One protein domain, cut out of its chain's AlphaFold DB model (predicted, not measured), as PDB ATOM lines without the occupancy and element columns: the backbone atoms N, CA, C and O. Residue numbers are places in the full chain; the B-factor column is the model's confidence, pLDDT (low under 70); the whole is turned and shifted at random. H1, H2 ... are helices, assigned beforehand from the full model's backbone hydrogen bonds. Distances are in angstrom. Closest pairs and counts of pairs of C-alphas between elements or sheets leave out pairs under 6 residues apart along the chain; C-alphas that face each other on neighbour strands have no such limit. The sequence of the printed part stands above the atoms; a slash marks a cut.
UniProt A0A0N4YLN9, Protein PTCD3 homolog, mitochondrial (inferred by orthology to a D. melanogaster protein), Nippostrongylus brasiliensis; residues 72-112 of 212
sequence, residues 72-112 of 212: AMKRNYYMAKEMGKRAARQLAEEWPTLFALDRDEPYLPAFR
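AT A GLANCE: This is residues 72 to 112 of the 212 residues of the protein "Protein PTCD3 homolog, mitochondrial (inferred by orthology to a D. melanogaster protein)" of Nippostrongylus brasiliensis (UniProt A0A0N4YLN9). One long straight helix, H1, makes most of the length, and after its last residue, Glu 94, the backbone turns into the very short helix H2 and then an open loop, residues 100 to 112, that swings out and folds back. Residues 72 to 91 of H1 stick out as a free arm, and the loop's residues 103 to 110 stand free as well. The printed part has 41 residues, with two named helices in the order H1, H2 and no named strand; the class is all helix. It is extended, with a radius of gyration of the C-alphas of 14.0 A, and flat, spanning 41 by 22 by 12 A.

IN THESE COORDINATES: Find C-alpha 72 at (-15.065, 10.836, -9.510); from there H1, residues 72 to 94, runs 32.8 A to C-alpha 94 at (11.260, 26.657, 2.017). H2, residues 96 to 99, ends at C-alpha 99 at (17.735, 18.239, 0.817).

HOW THE PARTS SIT: Begin at H1, where every O i to N i+4 pair is within hydrogen-bond range; H2 is too short for such a pair, but its one O i to N i+3 pair is within range. Look next at Trp 95, the one residue of the tight link from H1 to H2. The two helices are close but not clearly touching, with 2 pairs of C-alphas within 8 A; the closest C-alphas are those of Ala 92 and Phe 99, 7.1 A apart.

THE WHOLE: The two C-alphas farthest apart are those of Ala 72 and Glu 105, at 42.0 A. The printed part has no cut and no long link between its helices. Read the B-factor column for the model's confidence: the mean pLDDT of the printed part is 88.7, and no printed residue is under 70.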
ATOM      1  N   ALA A  72     -15.279   9.826 -10.544       89.50
ATOM      2  CA  ALA A  72     -15.065  10.836  -9.510       89.50
ATOM      3  C   ALA A  72     -13.902  10.458  -8.577       89.50
ATOM      4  O   ALA A  72     -13.041  11.291  -8.302       89.50
ATOM      5  N   MET A  73     -13.819   9.188  -8.160       89.38
ATOM      6  CA  MET A  73     -12.704   8.707  -7.339       89.38
ATOM      7  C   MET A  73     -11.374   8.780  -8.099       89.38
ATOM      8  O   MET A  73     -10.386   9.252  -7.546       89.38
ATOM      9  N   LYS A  74     -11.359   8.404  -9.387       87.94
ATOM     10  CA  LYS A  74     -10.181   8.543 -10.262       87.94
ATOM     11  C   LYS A  74      -9.678   9.986 -10.292       87.94
ATOM     12  O   LYS A  74      -8.491  10.219 -10.073       87.94
ATOM     13  N   ARG A  75     -10.577  10.954 -10.512       86.88
ATOM     14  CA  ARG A  75     -10.249  12.390 -10.492       86.88
ATOM     15  C   ARG A  75      -9.659  12.806  -9.146       86.88
ATOM     16  O   ARG A  75      -8.608  13.437  -9.121       86.88
ATOM     17  N   ASN A  76     -10.297  12.418  -8.043       88.69
ATOM     18  CA  ASN A  76      -9.831  12.762  -6.699       88.69
ATOM     19  C   ASN A  76      -8.443  12.188  -6.403       88.69
ATOM     20  O   ASN A  76      -7.615  12.888  -5.834       88.69
ATOM     21  N   TYR A  77      -8.159  10.957  -6.832       89.75
ATOM     22  CA  TYR A  77      -6.846  10.330  -6.664       89.75
ATOM     23  C   TYR A  77      -5.751  11.093  -7.413       89.75
ATOM     24  O   TYR A  77      -4.701  11.377  -6.838       89.75
ATOM     25  N   TYR A  78      -6.004  11.472  -8.671       86.44
ATOM     26  CA  TYR A  78      -5.065  12.299  -9.431       86.44
ATOM     27  C   TYR A  78      -4.830  13.648  -8.749       86.44
ATOM     28  O   TYR A  78      -3.684  14.015  -8.512       86.44
ATOM     29  N   MET A  79      -5.899  14.352  -8.372       86.75
ATOM     30  CA  MET A  79      -5.790  15.655  -7.709       86.75
ATOM     31  C   MET A  79      -5.050  15.558  -6.371       86.75
ATOM     32  O   MET A  79      -4.172  16.372  -6.111       86.75
ATOM     33  N   ALA A  80      -5.342  14.544  -5.552       90.06
ATOM     34  CA  ALA A  80      -4.676  14.330  -4.269       90.06
ATOM     35  C   ALA A  80      -3.178  14.029  -4.438       90.06
ATOM     36  O   ALA A  80      -2.352  14.611  -3.736       90.06
ATOM     37  N   LYS A  81      -2.816  13.173  -5.405       88.88
ATOM     38  CA  LYS A  81      -1.414  12.876  -5.739       88.88
ATOM     39  C   LYS A  81      -0.674  14.138  -6.170       88.88
ATOM     40  O   LYS A  81       0.443  14.376  -5.714       88.88
ATOM     41  N   GLU A  82      -1.297  14.956  -7.014       87.75
ATOM     42  CA  GLU A  82      -0.699  16.209  -7.456       87.75
ATOM     43  C   GLU A  82      -0.574  17.224  -6.299       87.75
ATOM     44  O   GLU A  82       0.503  17.760  -6.049       87.75
ATOM     45  N   MET A  83      -1.618  17.437  -5.498       89.44
ATOM     46  CA  MET A  83      -1.543  18.322  -4.326       89.44
ATOM     47  C   MET A  83      -0.450  17.894  -3.335       89.44
ATOM     48  O   MET A  83       0.283  18.745  -2.835       89.44
ATOM     49  N   GLY A  84      -0.280  16.587  -3.108       93.25
ATOM     50  CA  GLY A  84       0.793  16.052  -2.271       93.25
ATOM     51  C   GLY A  84       2.189  16.374  -2.813       93.25
ATOM     52  O   GLY A  84       3.046  16.841  -2.065       93.25
ATOM     53  N   LYS A  85       2.414  16.208  -4.124       90.31
ATOM     54  CA  LYS A  85       3.679  16.620  -4.757       90.31
ATOM     55  C   LYS A  85       3.913  18.130  -4.627       90.31
ATOM     56  O   LYS A  85       5.050  18.535  -4.417       90.31
ATOM     57  N   ARG A  86       2.870  18.967  -4.744       87.56
ATOM     58  CA  ARG A  86       2.994  20.433  -4.604       87.56
ATOM     59  C   ARG A  86       3.420  20.809  -3.196       87.56
ATOM     60  O   ARG A  86       4.380  21.552  -3.038       87.56
ATOM     61  N   ALA A  87       2.749  20.248  -2.194       92.88
ATOM     62  CA  ALA A  87       3.103  20.461  -0.797       92.88
ATOM     63  C   ALA A  87       4.552  20.032  -0.514       92.88
ATOM     64  O   ALA A  87       5.294  20.758   0.143       92.88
ATOM     65  N   ALA A  88       4.985  18.894  -1.068       92.56
ATOM     66  CA  ALA A  88       6.364  18.435  -0.940       92.56
ATOM     67  C   ALA A  88       7.374  19.389  -1.604       92.56
ATOM     68  O   ALA A  88       8.419  19.660  -1.019       92.56
ATOM     69  N   ARG A  89       7.066  19.928  -2.793       89.12
ATOM     70  CA  ARG A  89       7.922  20.917  -3.474       89.12
ATOM     71  C   ARG A  89       8.024  22.224  -2.707       89.12
ATOM     72  O   ARG A  89       9.130  22.701  -2.508       89.12
ATOM     73  N   GLN A  90       6.904  22.745  -2.215       89.50
ATOM     74  CA  GLN A  90       6.906  23.957  -1.402       89.50
ATOM     75  C   GLN A  90       7.765  23.773  -0.142       89.50
ATOM     76  O   GLN A  90       8.595  24.618   0.175       89.50
ATOM     77  N   LEU A  91       7.635  22.633   0.542       92.31
ATOM     78  CA  LEU A  91       8.475  22.314   1.698       92.31
ATOM     79  C   LEU A  91       9.964  22.252   1.320       92.31
ATOM     80  O   LEU A  91      10.818  22.722   2.074       92.31
ATOM     81  N   ALA A  92      10.274  21.693   0.150       90.88
ATOM     82  CA  ALA A  92      11.630  21.618  -0.377       90.88
ATOM     83  C   ALA A  92      12.214  23.002  -0.722       90.88
ATOM     84  O   ALA A  92      13.389  23.247  -0.461       90.88
ATOM     85  N   GLU A  93      11.399  23.916  -1.252       89.00
ATOM     86  CA  GLU A  93      11.771  25.307  -1.555       89.00
ATOM     87  C   GLU A  93      11.970  26.159  -0.294       89.00
ATOM     88  O   GLU A  93      12.874  26.995  -0.241       89.00
ATOM     89  N   GLU A  94      11.147  25.949   0.737       90.62
ATOM     90  CA  GLU A  94      11.260  26.657   2.017       90.62
ATOM     91  C   GLU A  94      12.517  26.239   2.795       90.62
ATOM     92  O   GLU A  94      13.192  27.087   3.388       90.62
ATOM     93  N   TRP A  95      12.855  24.943   2.760       91.19
ATOM     94  CA  TRP A  95      13.934  24.343   3.551       91.19
ATOM     95  C   TRP A  95      14.928  23.547   2.686       91.19
ATOM     96  O   TRP A  95      15.124  22.348   2.916       91.19
ATOM     97  N   PRO A  96      15.623  24.184   1.722       90.25
ATOM     98  CA  PRO A  96      16.484  23.476   0.772       90.25
ATOM     99  C   PRO A  96      17.674  22.780   1.447       90.25
ATOM    100  O   PRO A  96      18.177  21.772   0.957       90.25
ATOM    101  N   THR A  97      18.097  23.260   2.620       90.50
ATOM    102  CA  THR A  97      19.185  22.669   3.411       90.50
ATOM    103  C   THR A  97      18.890  21.244   3.876       90.50
ATOM    104  O   THR A  97      19.822  20.455   4.021       90.50
ATOM    105  N   LEU A  98      17.615  20.881   4.064       90.94
ATOM    106  CA  LEU A  98      17.213  19.515   4.419       90.94
ATOM    107  C   LEU A  98      17.445  18.520   3.272       90.94
ATOM    108  O   LEU A  98      17.546  17.320   3.514       90.94
ATOM    109  N   PHE A  99      17.566  19.021   2.041       89.12
ATOM    110  CA  PHE A  99      17.735  18.239   0.817       89.12
ATOM    111  C   PHE A  99      19.137  18.391   0.205       89.12
ATOM    112  O   PHE A  99      19.352  18.002  -0.937       89.12
ATOM    113  N   ALA A 100      20.099  18.936   0.956       84.56
ATOM    114  CA  ALA A 100      21.453  19.221   0.473       84.56
ATOM    115  C   ALA A 100      22.407  18.007   0.482       84.56
ATOM    116  O   ALA A 100      23.586  18.148   0.162       84.56
ATOM    117  N   LEU A 101      21.944  16.824   0.907       87.50
ATOM    118  CA  LEU A 101      22.782  15.627   0.932       87.50
ATOM    119  C   LEU A 101      22.919  15.033  -0.475       87.50
ATOM    120  O   LEU A 101      22.003  14.372  -0.962       87.50
ATOM    121  N   ASP A 102      24.108  15.181  -1.055       82.62
ATOM    122  CA  ASP A 102      24.419  14.698  -2.398       82.62
ATOM    123  C   ASP A 102      25.207  13.391  -2.375       82.62
ATOM    124  O   ASP A 102      26.258  13.284  -1.740       82.62
ATOM    125  N   ARG A 103      24.692  12.379  -3.080       87.25
ATOM    126  CA  ARG A 103      25.379  11.097  -3.324       87.25
ATOM    127  C   ARG A 103      25.337  10.671  -4.793       87.25
ATOM    128  O   ARG A 103      25.756   9.563  -5.115       87.25
ATOM    129  N   ASP A 104      24.809  11.529  -5.658       86.69
ATOM    130  CA  ASP A 104      24.464  11.180  -7.031       86.69
ATOM    131  C   ASP A 104      25.629  11.525  -7.967       86.69
ATOM    132  O   ASP A 104      26.113  12.658  -7.980       86.69
ATOM    133  N   GLU A 105      26.041  10.565  -8.793       90.56
ATOM    134  CA  GLU A 105      26.947  10.779  -9.922       90.56
ATOM    135  C   GLU A 105      26.265  10.228 -11.186       90.56
ATOM    136  O   GLU A 105      26.052   9.015 -11.277       90.56
ATOM    137  N   PRO A 106      25.880  11.069 -12.166       90.69
ATOM    138  CA  PRO A 106      26.146  12.507 -12.310       90.69
ATOM    139  C   PRO A 106      25.261  13.409 -11.433       90.69
ATOM    140  O   PRO A 106      24.179  13.021 -11.007       90.69
ATOM    141  N   TYR A 107      25.706  14.654 -11.234       86.31
ATOM    142  CA  TYR A 107      24.939  15.679 -10.525       86.31
ATOM    143  C   TYR A 107      23.650  16.046 -11.280       86.31
ATOM    144  O   TYR A 107      23.686  16.358 -12.473       86.31
ATOM    145  N   LEU A 108      22.510  16.041 -10.580       87.94
ATOM    146  CA  LEU A 108      21.181  16.267 -11.158       87.94
ATOM    147  C   LEU A 108      20.537  17.542 -10.583       87.94
ATOM    148  O   LEU A 108      19.910  17.478  -9.522       87.94
ATOM    149  N   PRO A 109      20.607  18.695 -11.281       85.25
ATOM    150  CA  PRO A 109      20.084  19.961 -10.760       85.25
ATOM    151  C   PRO A 109      18.562  19.948 -10.552       85.25
ATOM    152  O   PRO A 109      18.059  20.639  -9.675       85.25
ATOM    153  N   ALA A 110      17.825  19.120 -11.300       83.88
ATOM    154  CA  ALA A 110      16.368  19.012 -11.191       83.88
ATOM    155  C   ALA A 110      15.882  18.501  -9.820       83.88
ATOM    156  O   ALA A 110      14.756  18.783  -9.422       83.88
ATOM    157  N   PHE A 111      16.721  17.763  -9.084       83.88
ATOM    158  CA  PHE A 111      16.383  17.233  -7.759       83.88
ATOM    159  C   PHE A 111      16.940  18.088  -6.621       83.88
ATOM    160  O   PHE A 111      17.010  17.620  -5.486       83.88
ATOM    161  N   ARG A 112      17.378  19.314  -6.920       86.25
ATOM    162  CA  ARG A 112      17.981  20.233  -5.956       86.25
ATOM    163  C   ARG A 112      17.128  21.489  -5.860       86.25
ATOM    164  O   ARG A 112      17.251  22.367  -6.712       86.25
TER     165      ARG A 112